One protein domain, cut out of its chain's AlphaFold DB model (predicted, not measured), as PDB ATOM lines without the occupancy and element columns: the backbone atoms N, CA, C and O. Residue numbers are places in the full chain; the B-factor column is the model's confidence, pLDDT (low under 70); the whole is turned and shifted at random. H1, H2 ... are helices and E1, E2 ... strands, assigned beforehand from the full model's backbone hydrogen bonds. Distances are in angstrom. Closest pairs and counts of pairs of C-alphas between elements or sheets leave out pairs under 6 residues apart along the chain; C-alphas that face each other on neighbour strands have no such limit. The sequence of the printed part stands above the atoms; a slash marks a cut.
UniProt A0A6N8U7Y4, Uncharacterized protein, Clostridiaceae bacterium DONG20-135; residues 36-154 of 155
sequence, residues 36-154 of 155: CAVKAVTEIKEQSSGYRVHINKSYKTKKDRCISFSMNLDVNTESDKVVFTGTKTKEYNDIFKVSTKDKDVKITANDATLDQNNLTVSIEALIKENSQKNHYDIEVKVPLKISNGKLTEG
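AT A GLANCE: This is residues 36 to 154 of the 155 residues of an uncharacterized protein of Clostridiaceae bacterium DONG20-135 (UniProt A0A6N8U7Y4). This is a long, narrow barrel of eight strands, nearly closed, made of two curving four-strand sheets, with E8 beside E1 at one seam and E4 beside E5 at the other. The short helix H1 sits at the second seam, between E3 and E5. The printed part has 119 residues, with one named helix and eight named strands in the order E1 E2 E3 E4 H1 E5 E6 E7 E8, mostly strand. E1 E2 E3 E4 and E5 E6 E7 E8 each form a meander, each strand the antiparallel neighbour of the one before. The whole is compact, with a radius of gyration of the C-alphas of 15.1 A, yet elongated, spanning 50 by 32 by 22 A.

HOW THE PARTS SIT: Start at the hairpin of E1, residues 41 to 47, and E2, residues 50 to 60, where N 43 and O 54 are 2.8 A apart, within hydrogen-bond range. E3, residues 66 to 78, pairs with E2 (N 55 and O 71, 2.9 A) and, over residues 75 to 78, with E4, residues 81 to 84 (N 76 and O 83, 2.8 A). H1, residues 92 to 96, with its O i to N i+4 pair within range, is at this sheet's level; its closest C-alpha pair with E3 is Phe 96 and Leu 73, 5.0 A. H1 lies over E5, residues 105 to 115, at a height of 7.2 A over the second, curled sheet. There look for N 108 and O 124 of E5 and E6, residues 118 to 129, at 2.9 A; N 123 and O 138 of E6 and E7, residues 132 to 147, at 2.8 A; and N 145 and O 152 of E7 and E8, residues 150 to 153, at 2.8 A. From one sheet to the other, the closest C-alphas of E1 and E8 are those of Ile 44 and Thr 152, 6.6 A apart, and the closest C-alphas of E4 and E5 are those of Val 83 and Leu 114, 6.8 A apart.

IN THESE COORDINATES: Find C-alpha 41 at (10.347, 9.111, -94.880), where E1 begins. E2 runs 32.9 A and E3 36.6 A; E5 runs 29.0 A and E6 32.8 A. E7, the longest, starts at C-alpha 132 (19.902, 31.581, -112.336) and runs 46.5 A. E8 ends at C-alpha 153 (15.373, 3.467, -88.548).

THE WHOLE: The C-alphas farthest apart, Ser 131 and Asn 148, are 51.7 A apart. The printed part has no cut and no long link. The mean pLDDT of the printed part is 80.2; look for values under 70 at residues 37 to 41 and 86 to 94.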
ATOM      1  N   CYS A  36      12.287  21.035 -95.547       71.69
ATOM      2  CA  CYS A  36      10.854  21.308 -95.565       71.69
ATOM      3  C   CYS A  36      10.167  20.433 -94.509       71.69
ATOM      4  O   CYS A  36      10.630  19.330 -94.237       71.69
ATOM      5  N   ALA A  37       9.044  20.884 -93.942       55.62
ATOM      6  CA  ALA A  37       8.306  20.193 -92.870       55.62
ATOM      7  C   ALA A  37       7.784  18.776 -93.226       55.62
ATOM      8  O   ALA A  37       7.045  18.162 -92.460       55.62
ATOM      9  N   VAL A  38       8.162  18.240 -94.385       51.22
ATOM     10  CA  VAL A  38       7.886  16.871 -94.791       51.22
ATOM     11  C   VAL A  38       8.866  15.960 -94.060       51.22
ATOM     12  O   VAL A  38      10.090  16.056 -94.212       51.22
ATOM     13  N   LYS A  39       8.295  15.092 -93.225       52.16
ATOM     14  CA  LYS A  39       8.983  14.009 -92.528       52.16
ATOM     15  C   LYS A  39       9.945  13.335 -93.506       52.16
ATOM     16  O   LYS A  39       9.549  12.974 -94.610       52.16
ATOM     17  N   ALA A  40      11.199  13.192 -93.095       56.88
ATOM     18  CA  ALA A  40      12.125  12.299 -93.761       56.88
ATOM     19  C   ALA A  40      11.492  10.907 -93.741       56.88
ATOM     20  O   ALA A  40      11.435  10.292 -92.682       56.88
ATOM     21  N   VAL A  41      10.906  10.459 -94.846       59.09
ATOM     22  CA  VAL A  41      10.347   9.111 -94.880       59.09
ATOM     23  C   VAL A  41      11.486   8.205 -95.292       59.09
ATOM     24  O   VAL A  41      11.875   8.180 -96.461       59.09
ATOM     25  N   THR A  42      12.039   7.510 -94.304       73.00
ATOM     26  CA  THR A  42      12.922   6.375 -94.519       73.00
ATOM     27  C   THR A  42      12.063   5.111 -94.499       73.00
ATOM     28  O   THR A  42      11.367   4.850 -93.521       73.00
ATOM     29  N   GLU A  43      12.075   4.320 -95.566       87.31
ATOM     30  CA  GLU A  43      11.477   2.982 -95.582       87.31
ATOM     31  C   GLU A  43      12.602   1.956 -95.701       87.31
ATOM     32  O   GLU A  43      13.451   2.061 -96.582       87.31
ATOM     33  N   ILE A  44      12.616   0.958 -94.820       87.50
ATOM     34  CA  ILE A  44      13.619  -0.108 -94.833       87.50
ATOM     35  C   ILE A  44      12.914  -1.411 -95.194       87.50
ATOM     36  O   ILE A  44      12.027  -1.866 -94.472       87.50
ATOM     37  N   LYS A  45      13.298  -2.001 -96.326       90.12
ATOM     38  CA  LYS A  45      12.747  -3.256 -96.849       90.12
ATOM     39  C   LYS A  45      13.797  -4.356 -96.791       90.12
ATOM     40  O   LYS A  45      14.864  -4.213 -97.377       90.12
ATOM     41  N   GLU A  46      13.482  -5.457 -96.121       89.44
ATOM     42  CA  GLU A  46      14.307  -6.670 -96.128       89.44
ATOM     43  C   GLU A  46      14.297  -7.307 -97.534       89.44
ATOM     44  O   GLU A  46      13.268  -7.326 -98.217       89.44
ATOM     45  N   GLN A  47      15.451  -7.785 -97.994       87.50
ATOM     46  CA  GLN A  47      15.665  -8.443 -99.285       87.50
ATOM     47  C   GLN A  47      16.436  -9.754 -99.087       87.50
ATOM     48  O   GLN A  47      17.006  -9.998 -98.029       87.50
ATOM     49  N   SER A  48      16.513 -10.595-100.124       83.12
ATOM     50  CA  SER A  48      17.216 -11.887-100.054       83.12
ATOM     51  C   SER A  48      18.717 -11.782 -99.747       83.12
ATOM     52  O   SER A  48      19.303 -12.757 -99.289       83.12
ATOM     53  N   SER A  49      19.343 -10.628 -99.997       80.50
ATOM     54  CA  SER A  49      20.780 -10.393 -99.801       80.50
ATOM     55  C   SER A  49      21.097  -9.191 -98.897       80.50
ATOM     56  O   SER A  49      22.185  -8.628 -99.011       80.50
ATOM     57  N   GLY A  50      20.149  -8.750 -98.059       87.75
ATOM     58  CA  GLY A  50      20.330  -7.601 -97.160       87.75
ATOM     59  C   GLY A  50      19.071  -6.743 -97.023       87.75
ATOM     60  O   GLY A  50      17.963  -7.257 -96.913       87.75
ATOM     61  N   TYR A  51      19.235  -5.422 -97.045       88.88
ATOM     62  CA  TYR A  51      18.164  -4.440 -96.888       88.88
ATOM     63  C   TYR A  51      18.244  -3.360 -97.963       88.88
ATOM     64  O   TYR A  51      19.324  -2.901 -98.322       88.88
ATOM     65  N   ARG A  52      17.084  -2.886 -98.412       89.12
ATOM     66  CA  ARG A  52      16.952  -1.666 -99.204       89.12
ATOM     67  C   ARG A  52      16.423  -0.544 -98.325       89.12
ATOM     68  O   ARG A  52      15.310  -0.634 -97.813       89.12
ATOM     69  N   VAL A  53      17.206   0.519 -98.195       87.25
ATOM     70  CA  VAL A  53      16.839   1.758 -97.511       87.25
ATOM     71  C   VAL A  53      16.380   2.763 -98.565       87.25
ATOM     72  O   VAL A  53      17.171   3.235 -99.382       87.25
ATOM     73  N   HIS A  54      15.091   3.074 -98.567       88.69
ATOM     74  CA  HIS A  54      14.510   4.154 -99.350       88.69
ATOM     75  C   HIS A  54      14.478   5.417 -98.501       88.69
ATOM     76  O   HIS A  54      13.943   5.393 -97.398       88.69
ATOM     77  N   ILE A  55      15.025   6.517 -99.003       86.12
ATOM     78  CA  ILE A  55      15.079   7.788 -98.280       86.12
ATOM     79  C   ILE A  55      14.415   8.839 -99.149       86.12
ATOM     80  O   ILE A  55      14.824   9.050-100.291       86.12
ATOM     81  N   ASN A  56      13.423   9.521 -98.589       85.69
ATOM     82  CA  ASN A  56      12.784  10.670 -99.205       85.69
ATOM     83  C   ASN A  56      13.001  11.904 -98.329       85.69
ATOM     84  O   ASN A  56      12.666  11.904 -97.139       85.69
ATOM     85  N   LYS A  57      13.592  12.948 -98.910       83.06
ATOM     86  CA  LYS A  57      13.870  14.208 -98.219       83.06
ATOM     87  C   LYS A  57      13.463  15.381 -99.098       83.06
ATOM     88  O   LYS A  57      13.628  15.352-100.317       83.06
ATOM     89  N   SER A  58      12.999  16.439 -98.444       82.62
ATOM     90  CA  SER A  58      12.627  17.688 -99.096       82.62
ATOM     91  C   SER A  58      13.360  18.860 -98.458       82.62
ATOM     92  O   SER A  58      13.400  18.977 -97.234       82.62
ATOM     93  N   TYR A  59      13.905  19.747 -99.282       78.75
ATOM     94  CA  TYR A  59      14.697  20.896 -98.852       78.75
ATOM     95  C   TYR A  59      14.139  22.185 -99.435       78.75
ATOM     96  O   TYR A  59      13.720  22.233-100.593       78.75
ATOM     97  N   LYS A  60      14.143  23.231 -98.612       81.75
ATOM     98  CA  LYS A  60      13.699  24.570 -98.963       81.75
ATOM     99  C   LYS A  60      14.843  25.307 -99.651       81.75
ATOM    100  O   LYS A  60      15.928  25.453 -99.083       81.75
ATOM    101  N   THR A  61      14.612  25.761-100.876       78.94
ATOM    102  CA  THR A  61      15.547  26.629-101.594       78.94
ATOM    103  C   THR A  61      15.558  28.024-100.969       78.94
ATOM    104  O   THR A  61      14.679  28.380-100.183       78.94
ATOM    105  N   LYS A  62      16.527  28.863-101.355       73.69
ATOM    106  CA  LYS A  62      16.581  30.273-100.919       73.69
ATOM    107  C   LYS A  62      15.332  31.084-101.307       73.69
ATOM    108  O   LYS A  62      15.115  32.151-100.749       73.69
ATOM    109  N   LYS A  63      14.544  30.602-102.274       76.12
ATOM    110  CA  LYS A  63      13.301  31.226-102.757       76.12
ATOM    111  C   LYS A  63      12.048  30.552-102.195       76.12
ATOM    112  O   LYS A  63      10.988  30.619-102.806       76.12
ATOM    113  N   ASP A  64      12.180  29.858-101.070       76.56
ATOM    114  CA  ASP A  64      11.084  29.199-100.367       76.56
ATOM    115  C   ASP A  64      10.367  28.074-101.133       76.56
ATOM    116  O   ASP A  64       9.300  27.619-100.717       76.56
ATOM    117  N   ARG A  65      10.974  27.544-102.202       80.75
ATOM    118  CA  ARG A  65      10.468  26.358-102.901       80.75
ATOM    119  C   ARG A  65      10.941  25.085-102.208       80.75
ATOM    120  O   ARG A  65      12.119  24.961-101.894       80.75
ATOM    121  N   CYS A  66      10.052  24.113-102.028       84.12
ATOM    122  CA  CYS A  66      10.429  22.780-101.561       84.12
ATOM    123  C   CYS A  66      10.786  21.877-102.739       84.12
ATOM    124  O   CYS A  66       9.925  21.565-103.556       84.12
ATOM    125  N   ILE A  67      12.037  21.431-102.792       80.56
ATOM    126  CA  ILE A  67      12.505  20.416-103.738       80.56
ATOM    127  C   ILE A  67      12.614  19.090-103.022       80.56
ATOM    128  O   ILE A  67      13.178  19.026-101.931       80.56
ATOM    129  N   SER A  68      12.089  18.038-103.643       83.38
ATOM    130  CA  SER A  68      12.124  16.693-103.077       83.38
ATOM    131  C   SER A  68      13.040  15.790-103.881       83.38
ATOM    132  O   SER A  68      13.105  15.870-105.112       83.38
ATOM    133  N   PHE A  69      13.717  14.894-103.178       82.50
ATOM    134  CA  PHE A  69      14.483  13.836-103.802       82.50
ATOM    135  C   PHE A  69      14.328  12.522-103.064       82.50
ATOM    136  O   PHE A  69      14.136  12.471-101.847       82.50
ATOM    137  N   SER A  70      14.446  11.457-103.843       86.19
ATOM    138  CA  SER A  70      14.442  10.089-103.364       86.19
ATOM    139  C   SER A  70      15.747   9.402-103.712       86.19
ATOM    140  O   SER A  70      16.275   9.575-104.810       86.19
ATOM    141  N   MET A  71      16.238   8.588-102.792       86.69
ATOM    142  CA  MET A  71      17.397   7.729-102.996       86.69
ATOM    143  C   MET A  71      17.092   6.327-102.486       86.69
ATOM    144  O   MET A  71      16.352   6.152-101.517       86.69
ATOM    145  N   ASN A  72      17.634   5.332-103.173       86.56
ATOM    146  CA  ASN A  72      17.560   3.937-102.771       86.56
ATOM    147  C   ASN A  72      18.975   3.442-102.554       86.56
ATOM    148  O   ASN A  72      19.792   3.534-103.467       86.56
ATOM    149  N   LEU A  73      19.226   2.886-101.379       84.69
ATOM    150  CA  LEU A  73      20.504   2.299-101.034       84.69
ATOM    151  C   LEU A  73      20.315   0.843-100.633       84.69
ATOM    152  O   LEU A  73      19.501   0.543 -99.763       84.69
ATOM    153  N   ASP A  74      21.116  -0.038-101.220       85.19
ATOM    154  CA  ASP A  74      21.206  -1.426-100.784       85.19
ATOM    155  C   ASP A  74      22.347  -1.565 -99.757       85.19
ATOM    156  O   ASP A  74      23.500  -1.208-100.022       85.19
ATOM    157  N   VAL A  75      22.012  -2.065 -98.567       84.94
ATOM    158  CA  VAL A  75      22.929  -2.289 -97.439       84.94
ATOM    159  C   VAL A  75      22.820  -3.721 -96.926       84.94
ATOM    160  O   VAL A  75      21.819  -4.400 -97.148       84.94
ATOM    161  N   ASN A  76      23.826  -4.172 -96.189       85.88
ATOM    162  CA  ASN A  76      23.799  -5.422 -95.446       85.88
ATOM    163  C   ASN A  76      24.103  -5.173 -93.962       85.88
ATOM    164  O   ASN A  76      24.574  -4.099 -93.580       85.88
ATOM    165  N   THR A  77      23.828  -6.161 -93.121       81.62
ATOM    166  CA  THR A  77      24.161  -6.133 -91.693       81.62
ATOM    167  C   THR A  77      25.236  -7.164 -91.403       81.62
ATOM    168  O   THR A  77      25.072  -8.339 -91.728       81.62
ATOM    169  N   GLU A  78      26.316  -6.740 -90.760       81.94
ATOM    170  CA  GLU A  78      27.405  -7.611 -90.326       81.94
ATOM    171  C   GLU A  78      27.575  -7.475 -88.816       81.94
ATOM    172  O   GLU A  78      28.039  -6.441 -88.346       81.94
ATOM    173  N   SER A  79      27.247  -8.524 -88.059       79.12
ATOM    174  CA  SER A  79      27.258  -8.517 -86.587       79.12
ATOM    175  C   SER A  79      26.375  -7.400 -86.003       79.12
ATOM    176  O   SER A  79      25.173  -7.590 -85.838       79.12
ATOM    177  N   ASP A  80      26.954  -6.236 -85.732       76.25
ATOM    178  CA  ASP A  80      26.362  -5.072 -85.074       76.25
ATOM    179  C   ASP A  80      26.523  -3.768 -85.876       76.25
ATOM    180  O   ASP A  80      26.135  -2.701 -85.401       76.25
ATOM    181  N   LYS A  81      27.053  -3.846 -87.102       78.88
ATOM    182  CA  LYS A  81      27.244  -2.703 -88.002       78.88
ATOM    183  C   LYS A  81      26.478  -2.884 -89.307       78.88
ATOM    184  O   LYS A  81      26.265  -3.996 -89.801       78.88
ATOM    185  N   VAL A  82      26.111  -1.761 -89.903       81.69
ATOM    186  CA  VAL A  82      25.582  -1.710 -91.266       81.69
ATOM    187  C   VAL A  82      26.760  -1.552 -92.235       81.69
ATOM    188  O   VAL A  82      27.713  -0.828 -91.945       81.69
ATOM    189  N   VAL A  83      26.714  -2.215 -93.389       82.06
ATOM    190  CA  VAL A  83      27.721  -2.113 -94.461       82.06
ATOM    191  C   VAL A  83      27.045  -1.896 -95.817       82.06
ATOM    192  O   VAL A  83      25.904  -2.302 -96.019       82.06
ATOM    193  N   PHE A  84      27.732  -1.266 -96.771       81.00
ATOM    194  CA  PHE A  84      27.240  -1.189 -98.150       81.00
ATOM    195  C   PHE A  84      27.251  -2.567 -98.813       81.00
ATOM    196  O   PHE A  84      28.173  -3.356 -98.601       81.00
ATOM    197  N   THR A  85      26.264  -2.844 -99.663       75.81
ATOM    198  CA  THR A  85      26.259  -4.074-100.461       75.81
ATOM    199  C   THR A  85      27.262  -3.963-101.620       75.81
ATOM    200  O   THR A  85      27.106  -3.121-102.503       75.81
ATOM    201  N   GLY A  86      28.273  -4.839-101.650       66.50
ATOM    202  CA  GLY A  86      29.284  -4.920-102.719       66.50
ATOM    203  C   GLY A  86      30.565  -4.104-102.473       66.50
ATOM    204  O   GLY A  86      30.779  -3.544-101.401       66.50
ATOM    205  N   THR A  87      31.463  -4.059-103.463       55.53
ATOM    206  CA  THR A  87      32.725  -3.300-103.386       55.53
ATOM    207  C   THR A  87      32.512  -1.827-103.750       55.53
ATOM    208  O   THR A  87      31.771  -1.523-104.683       55.53
ATOM    209  N   LYS A  88      33.207  -0.907-103.058       58.31
ATOM    210  CA  LYS A  88      33.158   0.567-103.243       58.31
ATOM    211  C   LYS A  88      33.650   1.076-104.620       58.31
ATOM    212  O   LYS A  88      34.022   2.232-104.756       58.31
ATOM    213  N   THR A  89      33.702   0.227-105.640       51.59
ATOM    214  CA  THR A  89      34.249   0.519-106.973       51.59
ATOM    215  C   THR A  89      33.260   1.199-107.932       51.59
ATOM    216  O   THR A  89      33.603   1.389-109.095       51.59
ATOM    217  N   LYS A  90      32.051   1.569-107.484       59.38
ATOM    218  CA  LYS A  90      31.032   2.271-108.293       59.38
ATOM    219  C   LYS A  90      30.902   3.742-107.893       59.38
ATOM    220  O   LYS A  90      31.112   4.076-106.730       59.38
ATOM    221  N   GLU A  91      30.502   4.599-108.835       65.62
ATOM    222  CA  GLU A  91      30.158   5.996-108.542       65.62
ATOM    223  C   GLU A  91      28.958   6.062-107.579       65.62
ATOM    224  O   GLU A  91      28.004   5.289-107.694       65.62
ATOM    225  N   TYR A  92      28.965   6.991-106.617       69.62
ATOM    226  CA  TYR A  92      27.919   7.079-105.590       69.62
ATOM    227  C   TYR A  92      26.509   7.298-106.162       69.62
ATOM    228  O   TYR A  92      25.537   6.809-105.591       69.62
ATOM    229  N   ASN A  93      26.367   7.948-107.318       65.00
ATOM    230  CA  ASN A  93      25.071   8.054-107.995       65.00
ATOM    231  C   ASN A  93      24.491   6.694-108.406       65.00
ATOM    232  O   ASN A  93      23.278   6.498-108.299       65.00
ATOM    233  N   ASP A  94      25.337   5.745-108.810       65.75
ATOM    234  CA  ASP A  94      24.908   4.388-109.166       65.75
ATOM    235  C   ASP A  94      24.497   3.588-107.930       65.75
ATOM    236  O   ASP A  94      23.598   2.743-107.993       65.75
ATOM    237  N   ILE A  95      25.152   3.871-106.801       70.38
ATOM    238  CA  ILE A  95      24.886   3.241-105.506       70.38
ATOM    239  C   ILE A  95      23.571   3.762-104.911       70.38
ATOM    240  O   ILE A  95      22.751   2.967-104.460       70.38
ATOM    241  N   PHE A  96      23.353   5.080-104.934       76.50
ATOM    242  CA  PHE A  96      22.224   5.733-104.259       76.50
ATOM    243  C   PHE A  96      21.004   5.974-105.151       76.50
ATOM    244  O   PHE A  96      19.957   6.385-104.641       76.50
ATOM    245  N   LYS A  97      21.113   5.741-106.468       78.19
ATOM    246  CA  LYS A  97      20.041   5.925-107.467       78.19
ATOM    247  C   LYS A  97      19.185   7.160-107.173       78.19
ATOM    248  O   LYS A  97      17.962   7.072-107.015       78.19
ATOM    249  N   VAL A  98      19.852   8.303-107.019       81.00
ATOM    250  CA  VAL A  98      19.195   9.541-106.594       81.00
ATOM    251  C   VAL A  98      18.314  10.058-107.723       81.00
ATOM    252  O   VAL A  98      18.717  10.100-108.882       81.00
ATOM    253  N   SER A  99      17.090  10.441-107.387       84.56
ATOM    254  CA  SER A  99      16.090  10.891-108.349       84.56
ATOM    255  C   SER A  99      15.285  12.060-107.798       84.56
ATOM    256  O   SER A  99      15.070  12.194-106.594       84.56
ATOM    257  N   THR A 100      14.826  12.912-108.707       84.12
ATOM    258  CA  THR A 100      13.915  14.021-108.428       84.12
ATOM    259  C   THR A 100      12.896  14.125-109.559       84.12
ATOM    260  O   THR A 100      13.160  13.705-110.686       84.12
ATOM    261  N   LYS A 101      11.707  14.644-109.245       86.56
ATOM    262  CA  LYS A 101      10.647  14.903-110.233       86.56
ATOM    263  C   LYS A 101      10.759  16.304-110.841       86.56
ATOM    264  O   LYS A 101      10.117  16.581-111.854       86.56
ATOM    265  N   ASP A 102      11.559  17.175-110.232       86.50
ATOM    266  CA  ASP A 102      11.731  18.562-110.636       86.50
ATOM    267  C   ASP A 102      12.693  18.653-111.830       86.50
ATOM    268  O   ASP A 102      13.891  18.404-111.720       86.50
ATOM    269  N   LYS A 103      12.161  19.005-113.008       87.75
ATOM    270  CA  LYS A 103      12.916  19.030-114.280       87.75
ATOM    271  C   LYS A 103      14.051  20.055-114.305       87.75
ATOM    272  O   LYS A 103      14.952  19.968-115.135       87.75
ATOM    273  N   ASP A 104      13.973  21.064-113.451       88.19
ATOM    274  CA  ASP A 104      14.946  22.143-113.313       88.19
ATOM    275  C   ASP A 104      15.979  21.876-112.206       88.19
ATOM    276  O   ASP A 104      16.803  22.746-111.908       88.19
ATOM    277  N   VAL A 105      15.949  20.676-111.621       88.31
ATOM    278  CA  VAL A 105      16.861  20.221-110.577       88.31
ATOM    279  C   VAL A 105      17.725  19.087-111.122       88.31
ATOM    280  O   VAL A 105      17.233  18.089-111.645       88.31
ATOM    281  N   LYS A 106      19.039  19.215-110.953       88.75
ATOM    282  CA  LYS A 106      20.000  18.126-111.132       88.75
ATOM    283  C   LYS A 106      20.607  17.794-109.776       88.75
ATOM    284  O   LYS A 106      21.046  18.697-109.073       88.75
ATOM    285  N   ILE A 107      20.640  16.514-109.424       85.19
ATOM    286  CA  ILE A 107      21.152  16.038-108.135       85.19
ATOM    287  C   ILE A 107      22.308  15.078-108.373       85.19
ATOM    288  O   ILE A 107      22.312  14.328-109.350       85.19
ATOM    289  N   THR A 108      23.313  15.129-107.513       84.75
ATOM    290  CA  THR A 108      24.491  14.266-107.568       84.75
ATOM    291  C   THR A 108      24.873  13.885-106.140       84.75
ATOM    292  O   THR A 108      25.123  14.754-105.313       84.75
ATOM    293  N   ALA A 109      24.867  12.591-105.828       84.31
ATOM    294  CA  ALA A 109      25.497  12.063-104.628       84.31
ATOM    295  C   ALA A 109      27.011  12.041-104.852       84.31
ATOM    296  O   ALA A 109      27.495  11.374-105.767       84.31
ATOM    297  N   ASN A 110      27.735  12.785-104.026       79.19
ATOM    298  CA  ASN A 110      29.181  12.958-104.142       79.19
ATOM    299  C   ASN A 110      29.942  12.006-103.226       79.19
ATOM    300  O   ASN A 110      31.043  11.582-103.561       79.19
ATOM    301  N   ASP A 111      29.362  11.693-102.068       79.38
ATOM    302  CA  ASP A 111      29.976  10.811-101.088       79.38
ATOM    303  C   ASP A 111      28.915  10.176-100.196       79.38
ATOM    304  O   ASP A 111      27.816  10.717-100.024       79.38
ATOM    305  N   ALA A 112      29.261   9.044 -99.599       78.44
ATOM    306  CA  ALA A 112      28.481   8.471 -98.530       78.44
ATOM    307  C   ALA A 112      29.354   7.715 -97.540       78.44
ATOM    308  O   ALA A 112      30.207   6.899 -97.896       78.44
ATOM    309  N   THR A 113      29.062   7.939 -96.269       79.19
ATOM    310  CA  THR A 113      29.700   7.253 -95.157       79.19
ATOM    311  C   THR A 113      28.653   6.502 -94.359       79.19
ATOM    312  O   THR A 113      27.497   6.910 -94.249       79.19
ATOM    313  N   LEU A 114      29.079   5.361 -93.839       78.94
ATOM    314  CA  LEU A 114      28.293   4.538 -92.947       78.94
ATOM    315  C   LEU A 114      29.149   4.352 -91.704       78.94
ATOM    316  O   LEU A 114      30.102   3.570 -91.709       78.94
ATOM    317  N   ASP A 115      28.883   5.173 -90.695       77.94
ATOM    318  CA  ASP A 115      29.397   4.923 -89.353       77.94
ATOM    319  C   ASP A 115      28.469   3.924 -88.653       77.94
ATOM    320  O   ASP A 115      27.373   3.673 -89.149       77.94
ATOM    321  N   GLN A 116      28.932   3.334 -87.545       71.19
ATOM    322  CA  GLN A 116      28.322   2.223 -86.791       71.19
ATOM    323  C   GLN A 116      26.802   2.073 -86.936       71.19
ATOM    324  O   GLN A 116      26.324   0.955 -87.113       71.19
ATOM    325  N   ASN A 117      26.062   3.182 -86.878       77.25
ATOM    326  CA  ASN A 117      24.617   3.210 -87.019       77.25
ATOM    327  C   ASN A 117      24.087   4.426 -87.796       77.25
ATOM    328  O   ASN A 117      22.891   4.668 -87.763       77.25
ATOM    329  N   ASN A 118      24.903   5.213 -88.501       82.44
ATOM    330  CA  ASN A 118      24.396   6.344 -89.283       82.44
ATOM    331  C   ASN A 118      24.876   6.287 -90.720       82.44
ATOM    332  O   ASN A 118      26.071   6.236 -91.012       82.44
ATOM    333  N   LEU A 119      23.913   6.384 -91.627       84.75
ATOM    334  CA  LEU A 119      24.170   6.679 -93.019       84.75
ATOM    335  C   LEU A 119      24.214   8.198 -93.194       84.75
ATOM    336  O   LEU A 119      23.214   8.881 -92.966       84.75
ATOM    337  N   THR A 120      25.356   8.713 -93.638       85.44
ATOM    338  CA  THR A 120      25.513  10.113 -94.038       85.44
ATOM    339  C   THR A 120      25.798  10.176 -95.531       85.44
ATOM    340  O   THR A 120      26.783   9.604 -95.991       85.44
ATOM    341  N   VAL A 121      24.953  10.873 -96.288       83.56
ATOM    342  CA  VAL A 121      25.101  11.051 -97.740       83.56
ATOM    343  C   VAL A 121      25.312  12.523 -98.055       83.56
ATOM    344  O   VAL A 121      24.495  13.365 -97.682       83.56
ATOM    345  N   SER A 122      26.384  12.820 -98.776       85.00
ATOM    346  CA  SER A 122      26.696  14.155 -99.275       85.00
ATOM    347  C   SER A 122      26.129  14.315-100.678       85.00
ATOM    348  O   SER A 122      26.492  13.577-101.596       85.00
ATOM    349  N   ILE A 123      25.244  15.288-100.850       84.62
ATOM    350  CA  ILE A 123      24.525  15.548-102.091       84.62
ATOM    351  C   ILE A 123      24.799  16.975-102.545       84.62
ATOM    352  O   ILE A 123      24.656  17.920-101.775       84.62
ATOM    353  N   GLU A 124      25.098  17.137-103.825       87.06
ATOM    354  CA  GLU A 124      25.022  18.420-104.506       87.06
ATOM    355  C   GLU A 124      23.721  18.504-105.311       87.06
ATOM    356  O   GLU A 124      23.389  17.608-106.094       87.06
ATOM    357  N   ALA A 125      22.978  19.595-105.135       85.88
ATOM    358  CA  ALA A 125      21.813  19.922-105.944       85.88
ATOM    359  C   ALA A 125      22.048  21.221-106.723       85.88
ATOM    360  O   ALA A 125      22.279  22.286-106.149       85.88
ATOM    361  N   LEU A 126      21.937  21.133-108.048       87.44
ATOM    362  CA  LEU A 126      21.955  22.252-108.978       87.44
ATOM    363  C   LEU A 126      20.524  22.573-109.408       87.44
ATOM    364  O   LEU A 126      19.877  21.774-110.079       87.44
ATOM    365  N   ILE A 127      20.048  23.758-109.047       87.31
ATOM    366  CA  ILE A 127      18.649  24.159-109.206       87.31
ATOM    367  C   ILE A 127      18.570  25.399-110.097       87.31
ATOM    368  O   ILE A 127      19.199  26.418-109.795       87.31
ATOM    369  N   LYS A 128      17.795  25.346-111.186       84.38
ATOM    370  CA  LYS A 128      17.597  26.485-112.096       84.38
ATOM    371  C   LYS A 128      16.321  27.264-111.750       84.38
ATOM    372  O   LYS A 128      15.226  26.844-112.088       84.38
ATOM    373  N   GLU A 129      16.460  28.461-111.182       80.56
ATOM    374  CA  GLU A 129      15.337  29.327-110.787       80.56
ATOM    375  C   GLU A 129      15.443  30.709-111.444       80.56
ATOM    376  O   GLU A 129      16.367  31.468-111.150       80.56
ATOM    377  N   ASN A 130      14.462  31.084-112.274       76.00
ATOM    378  CA  ASN A 130      14.405  32.378-112.979       76.00
ATOM    379  C   ASN A 130      15.728  32.713-113.691       76.00
ATOM    380  O   ASN A 130      16.336  33.752-113.453       76.00
ATOM    381  N   SER A 131      16.198  31.781-114.524       80.69
ATOM    382  CA  SER A 131      17.445  31.879-115.303       80.69
ATOM    383  C   SER A 131      18.756  31.829-114.507       80.69
ATOM    384  O   SER A 131      19.815  31.740-115.125       80.69
ATOM    385  N   GLN A 132      18.719  31.789-113.174       82.88
ATOM    386  CA  GLN A 132      19.902  31.581-112.336       82.88
ATOM    387  C   GLN A 132      20.068  30.107-111.974       82.88
ATOM    388  O   GLN A 132      19.084  29.400-111.759       82.88
ATOM    389  N   LYS A 133      21.317  29.645-111.894       85.88
ATOM    390  CA  LYS A 133      21.670  28.317-111.387       85.88
ATOM    391  C   LYS A 133      22.196  28.453-109.963       85.88
ATOM    392  O   LYS A 133      23.172  29.160-109.736       85.88
ATOM    393  N   ASN A 134      21.552  27.771-109.029       83.81
ATOM    394  CA  ASN A 134      21.899  27.774-107.614       83.81
ATOM    395  C   ASN A 134      22.453  26.403-107.219       83.81
ATOM    396  O   ASN A 134      21.825  25.388-107.510       83.81
ATOM    397  N   HIS A 135      23.604  26.393-106.548       86.00
ATOM    398  CA  HIS A 135      24.215  25.180-106.004       86.00
ATOM    399  C   HIS A 135      23.896  25.055-104.516       86.00
ATOM    400  O   HIS A 135      24.053  26.021-103.760       86.00
ATOM    401  N   TYR A 136      23.491  23.859-104.106       83.12
ATOM    402  CA  TYR A 136      23.197  23.508-102.726       83.12
ATOM    403  C   TYR A 136      23.992  22.273-102.339       83.12
ATOM    404  O   TYR A 136      23.867  21.233-102.978       83.12
ATOM    405  N   ASP A 137      24.761  22.405-101.266       85.19
ATOM    406  CA  ASP A 137      25.453  21.295-100.626       85.19
ATOM    407  C   ASP A 137      24.553  20.796 -99.487       85.19
ATOM    408  O   ASP A 137      24.200  21.558 -98.582       85.19
ATOM    409  N   ILE A 138      24.105  19.547 -99.583       81.75
ATOM    410  CA  ILE A 138      23.093  18.942 -98.716       81.75
ATOM    411  C   ILE A 138      23.685  17.693 -98.073       81.75
ATOM    412  O   ILE A 138      24.115  16.773 -98.763       81.75
ATOM    413  N   GLU A 139      23.653  17.635 -96.747       84.06
ATOM    414  CA  GLU A 139      24.044  16.448 -95.992       84.06
ATOM    415  C   GLU A 139      22.791  15.732 -95.483       84.06
ATOM    416  O   GLU A 139      21.992  16.292 -94.729       84.06
ATOM    417  N   VAL A 140      22.604  14.483 -95.905       81.62
ATOM    418  CA  VAL A 140      21.487  13.644 -95.479       81.62
ATOM    419  C   VAL A 140      21.974  12.654 -94.442       81.62
ATOM    420  O   VAL A 140      22.689  11.714 -94.773       81.62
ATOM    421  N   LYS A 141      21.529  12.839 -93.201       84.94
ATOM    422  CA  LYS A 141      21.746  11.888 -92.112       84.94
ATOM    423  C   LYS A 141      20.511  11.019 -91.914       84.94
ATOM    424  O   LYS A 141      19.390  11.534 -91.799       84.94
ATOM    425  N   VAL A 142      20.728   9.710 -91.903       84.81
ATOM    426  CA  VAL A 142      19.723   8.688 -91.617       84.81
ATOM    427  C   VAL A 142      20.279   7.784 -90.521       84.81
ATOM    428  O   VAL A 142      21.164   6.971 -90.801       84.81
ATOM    429  N   PRO A 143      19.799   7.930 -89.278       87.38
ATOM    430  CA  PRO A 143      20.136   6.992 -88.226       87.38
ATOM    431  C   PRO A 143      19.494   5.639 -88.543       87.38
ATOM    432  O   PRO A 143      18.333   5.537 -88.940       87.38
ATOM    433  N   LEU A 144      20.266   4.584 -88.368       85.94
ATOM    434  CA  LEU A 144      19.920   3.189 -88.576       85.94
ATOM    435  C   LEU A 144      20.188   2.433 -87.275       85.94
ATOM    436  O   LEU A 144      21.033   2.811 -86.474       85.94
ATOM    437  N   LYS A 145      19.450   1.361 -87.026       87.25
ATOM    438  CA  LYS A 145      19.625   0.543 -85.830       87.25
ATOM    439  C   LYS A 145      19.394  -0.913 -86.162       87.25
ATOM    440  O   LYS A 145      18.362  -1.262 -86.736       87.25
ATOM    441  N   ILE A 146      20.308  -1.768 -85.725       85.62
ATOM    442  CA  ILE A 146      20.101  -3.214 -85.729       85.62
ATOM    443  C   ILE A 146      19.453  -3.604 -84.399       85.62
ATOM    444  O   ILE A 146      19.984  -3.336 -83.322       85.62
ATOM    445  N   SER A 147      18.272  -4.211 -84.462       82.56
ATOM    446  CA  SER A 147      17.535  -4.708 -83.301       82.56
ATOM    447  C   SER A 147      17.018  -6.104 -83.608       82.56
ATOM    448  O   SER A 147      16.309  -6.295 -84.592       82.56
ATOM    449  N   ASN A 148      17.359  -7.084 -82.768       82.56
ATOM    450  CA  ASN A 148      16.988  -8.493 -82.963       82.56
ATOM    451  C   ASN A 148      17.369  -9.029 -84.360       82.56
ATOM    452  O   ASN A 148      16.575  -9.706 -85.008       82.56
ATOM    453  N   GLY A 149      18.557  -8.661 -84.855       77.50
ATOM    454  CA  GLY A 149      19.037  -9.048 -86.188       77.50
ATOM    455  C   GLY A 149      18.341  -8.345 -87.361       77.50
ATOM    456  O   GLY A 149      18.663  -8.641 -88.509       77.50
ATOM    457  N   LYS A 150      17.417  -7.407 -87.099       84.56
ATOM    458  CA  LYS A 150      16.722  -6.625 -88.127       84.56
ATOM    459  C   LYS A 150      17.190  -5.178 -88.172       84.56
ATOM    460  O   LYS A 150      17.318  -4.534 -87.131       84.56
ATOM    461  N   LEU A 151      17.397  -4.656 -89.379       86.94
ATOM    462  CA  LEU A 151      17.693  -3.244 -89.605       86.94
ATOM    463  C   LEU A 151      16.411  -2.401 -89.524       86.94
ATOM    464  O   LEU A 151      15.406  -2.712 -90.160       86.94
ATOM    465  N   THR A 152      16.461  -1.319 -88.757       86.56
ATOM    466  CA  THR A 152      15.361  -0.373 -88.522       86.56
ATOM    467  C   THR A 152      15.880   1.065 -88.551       86.56
ATOM    468  O   THR A 152      17.087   1.284 -88.483       86.56
ATOM    469  N   GLU A 153      14.992   2.055 -88.680       84.44
ATOM    470  CA  GLU A 153      15.373   3.467 -88.548       84.44
ATOM    471  C   GLU A 153      15.685   3.771 -87.072       84.44
ATOM    472  O   GLU A 153      14.936   3.383 -86.169       84.44
ATOM    473  N   GLY A 154      16.815   4.433 -86.822       79.44
ATOM    474  CA  GLY A 154      17.185   4.927 -85.498       79.44
ATOM    475  C   GLY A 154      16.360   6.159 -85.106       79.44
ATOM    476  O   GLY A 154      15.825   6.858 -85.963       79.44
TER     477      GLY A 154